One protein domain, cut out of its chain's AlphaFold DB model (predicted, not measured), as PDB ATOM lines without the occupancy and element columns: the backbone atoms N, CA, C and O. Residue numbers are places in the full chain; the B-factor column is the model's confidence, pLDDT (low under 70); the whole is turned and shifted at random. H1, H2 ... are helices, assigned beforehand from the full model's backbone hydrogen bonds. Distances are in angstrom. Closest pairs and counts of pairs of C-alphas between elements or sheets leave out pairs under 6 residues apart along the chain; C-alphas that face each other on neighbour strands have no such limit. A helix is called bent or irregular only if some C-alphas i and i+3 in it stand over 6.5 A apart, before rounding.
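What this domain is: This is residues 115 to 147 and 170 to 197 of the 270 residues of the protein "Mediator of RNA polymerase II transcription subunit 8" of Aaosphaeria arxii CBS 175.79 (UniProt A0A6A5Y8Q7). Helices stand one after another along a long, thin outline: the bent helix H3 makes one end, H1 the other, and the short H2 with the stretch after it lies beside H1. Residues 176 to 197 of H3 stick out free from the rest and make much of the length. The printed part has 61 residues with three named helices, in the order H1, H2, H3, and no named strand; the class is all helix. It is extended, a rod with a radius of gyration of the C-alphas of 20.1 A and spans of 66 by 18 by 17 A.

Where its parts are: H3, residues 172 to 197, is the longest helix, with 26 residues. By its hydrogen bonds it was assigned as one helix, but it is bent: C-alphas 180 and 183 are 6.9 A apart, where about 5 A is found in a regular helix. Its arm H3a, residues 172 to 180, begins with C-alpha 172 at (-45.252, 2.157, -28.876) and measures 12.2 A from first to last C-alpha. Its arm H3b, residues 183 to 197, measures 20.5 A and ends with C-alpha 197 at (-29.089, 29.041, -47.950). Residues 181 and 182 belong to neither arm. H1, residues 116 to 130, measures 20.7 A and begins with C-alpha 116 at (-65.898, -10.774, -11.641). H2, residues 137 to 140, measures 5.0 A.

How they stand to each other: The lines of H3a and H3b stand at a steep tilt of 35.2 degrees, only just past shallow. Neither arm touches another helix: H3a is apart from H1 and from H2, and H3b is apart from both as well. Residues 176 to 197, which belong to H3, stand free, with no C-alpha 8 or more residues away along the chain within 10 A. H1 and H2 are close but not clearly touching, with 1 pair of C-alphas within 8 A; their closest C-alphas, those of Leu 126 and Leu 140, are 7.8 A apart. In H1, H3a and H3b every pair of O i and N i+4 is within hydrogen-bond range. H2 is too short for such a pair, but its 1 pair of O i and N i+3 is within range.

The domain as a whole: The two C-alphas farthest apart, those of Ser 115 and Leu 197, are 66.2 A apart. Without the stretch that stands free, 39 residues span 35 by 18 by 15 A. Residues 148 to 169 are not printed, and C-alphas 147 and 170 are 20.2 A apart across this cut, which falls in the link from H2 to H3. The link from H1 to H2, 6 residues, is short. The mean pLDDT of the printed part is 77.2; residues 137 to 147 and residue 170 are under 70.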
ATOM      1  N   SER A 115     -62.730 -10.816  -7.958       86.50
ATOM      2  CA  SER A 115     -64.162 -10.595  -8.185       86.50
ATOM      3  C   SER A 115     -64.450 -10.456  -9.684       86.50
ATOM      4  O   SER A 115     -63.646  -9.839 -10.377       86.50
ATOM      5  N   PRO A 116     -65.578 -10.964 -10.223       86.56
ATOM      6  CA  PRO A 116     -65.898 -10.774 -11.641       86.56
ATOM      7  C   PRO A 116     -65.930  -9.295 -12.064       86.56
ATOM      8  O   PRO A 116     -65.643  -8.985 -13.215       86.56
ATOM      9  N   ASP A 117     -66.252  -8.377 -11.149       87.81
ATOM     10  CA  ASP A 117     -66.224  -6.936 -11.430       87.81
ATOM     11  C   ASP A 117     -64.791  -6.390 -11.519       87.81
ATOM     12  O   ASP A 117     -64.496  -5.546 -12.362       87.81
ATOM     13  N   GLU A 118     -63.885  -6.913 -10.691       87.44
ATOM     14  CA  GLU A 118     -62.458  -6.583 -10.740       87.44
ATOM     15  C   GLU A 118     -61.818  -7.139 -12.015       87.44
ATOM     16  O   GLU A 118     -61.003  -6.461 -12.628       87.44
ATOM     17  N   GLU A 119     -62.225  -8.335 -12.455       87.62
ATOM     18  CA  GLU A 119     -61.768  -8.937 -13.715       87.62
ATOM     19  C   GLU A 119     -62.135  -8.074 -14.909       87.62
ATOM     20  O   GLU A 119     -61.252  -7.683 -15.666       87.62
ATOM     21  N   LYS A 120     -63.411  -7.687 -15.022       88.81
ATOM     22  CA  LYS A 120     -63.867  -6.785 -16.088       88.81
ATOM     23  C   LYS A 120     -63.105  -5.466 -16.081       88.81
ATOM     24  O   LYS A 120     -62.735  -4.974 -17.141       88.81
ATOM     25  N   TRP A 121     -62.863  -4.896 -14.900       89.00
ATOM     26  CA  TRP A 121     -62.115  -3.646 -14.779       89.00
ATOM     27  C   TRP A 121     -60.651  -3.806 -15.207       89.00
ATOM     28  O   TRP A 121     -60.121  -2.949 -15.915       89.00
ATOM     29  N   VAL A 122     -59.995  -4.905 -14.822       88.25
ATOM     30  CA  VAL A 122     -58.629  -5.219 -15.264       88.25
ATOM     31  C   VAL A 122     -58.591  -5.433 -16.776       88.25
ATOM     32  O   VAL A 122     -57.725  -4.870 -17.435       88.25
ATOM     33  N   GLU A 123     -59.537  -6.178 -17.343       85.56
ATOM     34  CA  GLU A 123     -59.644  -6.417 -18.786       85.56
ATOM     35  C   GLU A 123     -59.869  -5.120 -19.572       85.56
ATOM     36  O   GLU A 123     -59.193  -4.883 -20.571       85.56
ATOM     37  N   GLU A 124     -60.766  -4.246 -19.108       87.44
ATOM     38  CA  GLU A 124     -61.014  -2.932 -19.710       87.44
ATOM     39  C   GLU A 124     -59.747  -2.069 -19.695       87.44
ATOM     40  O   GLU A 124     -59.404  -1.434 -20.693       87.44
ATOM     41  N   ARG A 125     -59.010  -2.078 -18.579       86.12
ATOM     42  CA  ARG A 125     -57.761  -1.319 -18.448       86.12
ATOM     43  C   ARG A 125     -56.623  -1.915 -19.260       86.12
ATOM     44  O   ARG A 125     -55.832  -1.147 -19.794       86.12
ATOM     45  N   LEU A 126     -56.548  -3.236 -19.383       84.81
ATOM     46  CA  LEU A 126     -55.589  -3.907 -20.256       84.81
ATOM     47  C   LEU A 126     -55.896  -3.633 -21.728       84.81
ATOM     48  O   LEU A 126     -54.967  -3.377 -22.483       84.81
ATOM     49  N   ARG A 127     -57.176  -3.608 -22.121       83.19
ATOM     50  CA  ARG A 127     -57.596  -3.211 -23.470       83.19
ATOM     51  C   ARG A 127     -57.202  -1.765 -23.761       83.19
ATOM     52  O   ARG A 127     -56.524  -1.519 -24.749       83.19
ATOM     53  N   ALA A 128     -57.539  -0.839 -22.865       85.44
ATOM     54  CA  ALA A 128     -57.133   0.556 -23.009       85.44
ATOM     55  C   ALA A 128     -55.603   0.703 -23.035       85.44
ATOM     56  O   ALA A 128     -55.081   1.503 -23.792       85.44
ATOM     57  N   ALA A 129     -54.863  -0.074 -22.238       81.62
ATOM     58  CA  ALA A 129     -53.402  -0.052 -22.259       81.62
ATOM     59  C   ALA A 129     -52.821  -0.637 -23.552       81.62
ATOM     60  O   ALA A 129     -51.812  -0.129 -24.025       81.62
ATOM     61  N   SER A 130     -53.455  -1.659 -24.137       78.06
ATOM     62  CA  SER A 130     -53.009  -2.263 -25.399       78.06
ATOM     63  C   SER A 130     -53.115  -1.328 -26.601       78.06
ATOM     64  O   SER A 130     -52.456  -1.580 -27.596       78.06
ATOM     65  N   GLU A 131     -53.889  -0.245 -26.496       80.88
ATOM     66  CA  GLU A 131     -53.955   0.812 -27.516       80.88
ATOM     67  C   GLU A 131     -52.749   1.769 -27.473       80.88
ATOM     68  O   GLU A 131     -52.559   2.550 -28.398       80.88
ATOM     69  N   PHE A 132     -51.971   1.777 -26.382       71.31
ATOM     70  CA  PHE A 132     -50.889   2.753 -26.175       71.31
ATOM     71  C   PHE A 132     -49.529   2.124 -25.875       71.31
ATOM     72  O   PHE A 132     -48.501   2.745 -26.140       71.31
ATOM     73  N   CYS A 133     -49.508   0.933 -25.282       73.56
ATOM     74  CA  CYS A 133     -48.298   0.275 -24.810       73.56
ATOM     75  C   CYS A 133     -48.290  -1.192 -25.225       73.56
ATOM     76  O   CYS A 133     -49.330  -1.857 -25.265       73.56
ATOM     77  N   ARG A 134     -47.088  -1.742 -25.405       71.62
ATOM     78  CA  ARG A 134     -46.928  -3.174 -25.649       71.62
ATOM     79  C   ARG A 134     -47.262  -3.974 -24.387       71.62
ATOM     80  O   ARG A 134     -46.467  -4.072 -23.453       71.62
ATOM     81  N   VAL A 135     -48.448  -4.577 -24.362       72.88
ATOM     82  CA  VAL A 135     -48.864  -5.473 -23.276       72.88
ATOM     83  C   VAL A 135     -48.248  -6.865 -23.503       72.88
ATOM     84  O   VAL A 135     -48.393  -7.414 -24.596       72.88
ATOM     85  N   PRO A 136     -47.573  -7.470 -22.504       75.19
ATOM     86  CA  PRO A 136     -47.069  -8.838 -22.608       75.19
ATOM     87  C   PRO A 136     -48.169  -9.837 -22.998       75.19
ATOM     88  O   PRO A 136     -49.264  -9.818 -22.434       75.19
ATOM     89  N   GLU A 137     -47.866 -10.756 -23.919       66.19
ATOM     90  CA  GLU A 137     -48.832 -11.746 -24.435       66.19
ATOM     91  C   GLU A 137     -49.446 -12.622 -23.329       66.19
ATOM     92  O   GLU A 137     -50.612 -13.011 -23.401       66.19
ATOM     93  N   GLU A 138     -48.696 -12.870 -22.254       67.81
ATOM     94  CA  GLU A 138     -49.170 -13.588 -21.066       67.81
ATOM     95  C   GLU A 138     -50.354 -12.906 -20.361       67.81
ATOM     96  O   GLU A 138     -51.191 -13.590 -19.773       67.81
ATOM     97  N   TRP A 139     -50.465 -11.577 -20.439       67.88
ATOM     98  CA  TRP A 139     -51.561 -10.819 -19.824       67.88
ATOM     99  C   TRP A 139     -52.771 -10.727 -20.756       67.88
ATOM    100  O   TRP A 139     -53.905 -10.619 -20.293       67.88
ATOM    101  N   LEU A 140     -52.542 -10.847 -22.066       57.75
ATOM    102  CA  LEU A 140     -53.578 -10.856 -23.098       57.75
ATOM    103  C   LEU A 140     -54.309 -12.206 -23.188       57.75
ATOM    104  O   LEU A 140     -55.480 -12.236 -23.550       57.75
ATOM    105  N   LEU A 141     -53.676 -13.319 -22.799       55.69
ATOM    106  CA  LEU A 141     -54.317 -14.646 -22.740       55.69
ATOM    107  C   LEU A 141     -55.469 -14.736 -21.718       55.69
ATOM    108  O   LEU A 141     -56.304 -15.635 -21.817       55.69
ATOM    109  N   MET A 142     -55.528 -13.807 -20.757       51.81
ATOM    110  CA  MET A 142     -56.647 -13.660 -19.815       51.81
ATOM    111  C   MET A 142     -57.849 -12.944 -20.446       51.81
ATOM    112  O   MET A 142     -58.971 -13.145 -19.990       51.81
ATOM    113  N   LEU A 143     -57.644 -12.164 -21.517       52.75
ATOM    114  CA  LEU A 143     -58.740 -11.619 -22.310       52.75
ATOM    115  C   LEU A 143     -59.277 -12.739 -23.196       52.75
ATOM    116  O   LEU A 143     -58.744 -13.042 -24.266       52.75
ATOM    117  N   GLY A 144     -60.356 -13.376 -22.747       44.66
ATOM    118  CA  GLY A 144     -61.142 -14.249 -23.606       44.66
ATOM    119  C   GLY A 144     -61.386 -13.556 -24.949       44.66
ATOM    120  O   GLY A 144     -61.902 -12.437 -24.980       44.66
ATOM    121  N   LYS A 145     -60.963 -14.216 -26.040       46.06
ATOM    122  CA  LYS A 145     -61.145 -13.796 -27.439       46.06
ATOM    123  C   LYS A 145     -62.504 -13.122 -27.615       46.06
ATOM    124  O   LYS A 145     -63.518 -13.807 -27.715       46.06
ATOM    125  N   THR A 146     -62.529 -11.798 -27.652       42.38
ATOM    126  CA  THR A 146     -63.750 -11.041 -27.914       42.38
ATOM    127  C   THR A 146     -63.436  -9.963 -28.931       42.38
ATOM    128  O   THR A 146     -62.745  -8.990 -28.655       42.38
ATOM    129  N   GLU A 147     -63.892 -10.287 -30.138       41.66
ATOM    130  CA  GLU A 147     -64.218  -9.459 -31.291       41.66
ATOM    131  C   GLU A 147     -63.647  -8.039 -31.308       41.66
ATOM    132  O   GLU A 147     -64.068  -7.148 -30.575       41.66
ATOM    133  N   MET A 170     -51.315   4.918 -32.861       67.62
ATOM    134  CA  MET A 170     -49.922   4.643 -33.177       67.62
ATOM    135  C   MET A 170     -49.341   3.934 -31.963       67.62
ATOM    136  O   MET A 170     -49.352   4.505 -30.867       67.62
ATOM    137  N   ASP A 171     -48.901   2.693 -32.150       76.00
ATOM    138  CA  ASP A 171     -48.418   1.860 -31.053       76.00
ATOM    139  C   ASP A 171     -47.023   2.325 -30.592       76.00
ATOM    140  O   ASP A 171     -46.328   3.096 -31.258       76.00
ATOM    141  N   GLU A 172     -46.581   1.851 -29.425       74.06
ATOM    142  CA  GLU A 172     -45.252   2.157 -28.876       74.06
ATOM    143  C   GLU A 172     -44.116   1.788 -29.851       74.06
ATOM    144  O   GLU A 172     -43.140   2.529 -29.990       74.06
ATOM    145  N   ASP A 173     -44.267   0.681 -30.580       77.12
ATOM    146  CA  ASP A 173     -43.299   0.240 -31.589       77.12
ATOM    147  C   ASP A 173     -43.252   1.213 -32.789       77.12
ATOM    148  O   ASP A 173     -42.172   1.534 -33.290       77.12
ATOM    149  N   ASP A 174     -44.390   1.790 -33.186       80.44
ATOM    150  CA  ASP A 174     -44.442   2.807 -34.244       80.44
ATOM    151  C   ASP A 174     -43.812   4.125 -33.778       80.44
ATOM    152  O   ASP A 174     -43.077   4.779 -34.526       80.44
ATOM    153  N   LEU A 175     -44.065   4.525 -32.526       80.69
ATOM    154  CA  LEU A 175     -43.451   5.715 -31.934       80.69
ATOM    155  C   LEU A 175     -41.936   5.558 -31.833       80.69
ATOM    156  O   LEU A 175     -41.204   6.481 -32.186       80.69
ATOM    157  N   THR A 176     -41.447   4.409 -31.370       83.50
ATOM    158  CA  THR A 176     -40.001   4.158 -31.277       83.50
ATOM    159  C   THR A 176     -39.337   4.128 -32.651       83.50
ATOM    160  O   THR A 176     -38.255   4.700 -32.797       83.50
ATOM    161  N   ALA A 177     -39.991   3.559 -33.668       85.00
ATOM    162  CA  ALA A 177     -39.518   3.612 -35.049       85.00
ATOM    163  C   ALA A 177     -39.449   5.057 -35.573       85.00
ATOM    164  O   ALA A 177     -38.410   5.476 -36.088       85.00
ATOM    165  N   LEU A 178     -40.500   5.854 -35.353       85.12
ATOM    166  CA  LEU A 178     -40.529   7.263 -35.750       85.12
ATOM    167  C   LEU A 178     -39.438   8.076 -35.037       85.12
ATOM    168  O   LEU A 178     -38.763   8.890 -35.661       85.12
ATOM    169  N   TRP A 179     -39.212   7.837 -33.743       87.12
ATOM    170  CA  TRP A 179     -38.133   8.485 -32.995       87.12
ATOM    171  C   TRP A 179     -36.739   8.065 -33.466       87.12
ATOM    172  O   TRP A 179     -35.824   8.888 -33.438       87.12
ATOM    173  N   ALA A 180     -36.567   6.821 -33.912       87.50
ATOM    174  CA  ALA A 180     -35.310   6.357 -34.491       87.50
ATOM    175  C   ALA A 180     -35.024   7.013 -35.856       87.50
ATOM    176  O   ALA A 180     -33.867   7.291 -36.172       87.50
ATOM    177  N   GLU A 181     -36.064   7.302 -36.640       87.81
ATOM    178  CA  GLU A 181     -35.963   7.929 -37.965       87.81
ATOM    179  C   GLU A 181     -35.916   9.471 -37.918       87.81
ATOM    180  O   GLU A 181     -35.304  10.116 -38.776       87.81
ATOM    181  N   ALA A 182     -36.499  10.082 -36.883       88.19
ATOM    182  CA  ALA A 182     -36.543  11.529 -36.671       88.19
ATOM    183  C   ALA A 182     -35.184  12.253 -36.798       88.19
ATOM    184  O   ALA A 182     -35.139  13.297 -37.452       88.19
ATOM    185  N   PRO A 183     -34.057  11.769 -36.234       87.12
ATOM    186  CA  PRO A 183     -32.780  12.453 -36.413       87.12
ATOM    187  C   PRO A 183     -32.315  12.436 -37.874       87.12
ATOM    188  O   PRO A 183     -31.818  13.449 -38.354       87.12
ATOM    189  N   ALA A 184     -32.508  11.338 -38.611       86.25
ATOM    190  CA  ALA A 184     -32.087  11.247 -40.010       86.25
ATOM    191  C   ALA A 184     -32.860  12.234 -40.901       86.25
ATOM    192  O   ALA A 184     -32.260  12.951 -41.703       86.25
ATOM    193  N   THR A 185     -34.174  12.334 -40.704       84.12
ATOM    194  CA  THR A 185     -35.028  13.286 -41.432       84.12
ATOM    195  C   THR A 185     -34.757  14.737 -41.019       84.12
ATOM    196  O   THR A 185     -34.701  15.626 -41.874       84.12
ATOM    197  N   ALA A 186     -34.483  14.999 -39.738       85.56
ATOM    198  CA  ALA A 186     -34.072  16.320 -39.263       85.56
ATOM    199  C   ALA A 186     -32.722  16.755 -39.863       85.56
ATOM    200  O   ALA A 186     -32.587  17.881 -40.336       85.56
ATOM    201  N   TYR A 187     -31.724  15.869 -39.921       87.00
ATOM    202  CA  TYR A 187     -30.443  16.195 -40.555       87.00
ATOM    203  C   TYR A 187     -30.568  16.373 -42.073       87.00
ATOM    204  O   TYR A 187     -29.930  17.266 -42.630       87.00
ATOM    205  N   ALA A 188     -31.413  15.590 -42.749       84.12
ATOM    206  CA  ALA A 188     -31.687  15.755 -44.178       84.12
ATOM    207  C   ALA A 188     -32.347  17.111 -44.484       84.12
ATOM    208  O   ALA A 188     -31.922  17.823 -45.388       84.12
ATOM    209  N   THR A 189     -33.334  17.520 -43.687       80.38
ATOM    210  CA  THR A 189     -34.003  18.822 -43.858       80.38
ATOM    211  C   THR A 189     -33.086  19.997 -43.523       80.38
ATOM    212  O   THR A 189     -33.047  20.967 -44.275       80.38
ATOM    213  N   ILE A 190     -32.286  19.907 -42.455       84.19
ATOM    214  CA  ILE A 190     -31.306  20.946 -42.098       84.19
ATOM    215  C   ILE A 190     -30.198  21.044 -43.157       84.19
ATOM    216  O   ILE A 190     -29.797  22.148 -43.520       84.19
ATOM    217  N   SER A 191     -29.702  19.922 -43.683       82.19
ATOM    218  CA  SER A 191     -28.682  19.929 -44.745       82.19
ATOM    219  C   SER A 191     -29.227  20.465 -46.071       82.19
ATOM    220  O   SER A 191     -28.572  21.286 -46.705       82.19
ATOM    221  N   ALA A 192     -30.452  20.099 -46.454       80.50
ATOM    222  CA  ALA A 192     -31.120  20.670 -47.622       80.50
ATOM    223  C   ALA A 192     -31.357  22.181 -47.460       80.50
ATOM    224  O   ALA A 192     -31.069  22.955 -48.370       80.50
ATOM    225  N   PHE A 193     -31.807  22.616 -46.280       81.69
ATOM    226  CA  PHE A 193     -32.007  24.032 -45.972       81.69
ATOM    227  C   PHE A 193     -30.690  24.816 -45.991       81.69
ATOM    228  O   PHE A 193     -30.619  25.894 -46.570       81.69
ATOM    229  N   THR A 194     -29.626  24.271 -45.399       78.81
ATOM    230  CA  THR A 194     -28.307  24.919 -45.405       78.81
ATOM    231  C   THR A 194     -27.694  24.963 -46.797       78.81
ATOM    232  O   THR A 194     -27.149  26.003 -47.137       78.81
ATOM    233  N   LYS A 195     -27.853  23.922 -47.626       79.94
ATOM    234  CA  LYS A 195     -27.441  23.933 -49.041       79.94
ATOM    235  C   LYS A 195     -28.203  24.989 -49.850       79.94
ATOM    236  O   LYS A 195     -27.604  25.708 -50.643       79.94
ATOM    237  N   ALA A 196     -29.506  25.131 -49.607       77.25
ATOM    238  CA  ALA A 196     -30.319  26.173 -50.233       77.25
ATOM    239  C   ALA A 196     -29.915  27.589 -49.776       77.25
ATOM    240  O   ALA A 196     -29.967  28.528 -50.567       77.25
ATOM    241  N   LEU A 197     -29.492  27.750 -48.517       77.94
ATOM    242  CA  LEU A 197     -29.089  29.041 -47.950       77.94
ATOM    243  C   LEU A 197     -27.641  29.425 -48.291       77.94
ATOM    244  O   LEU A 197     -27.340  30.609 -48.431       77.94
TER     245      LEU A 197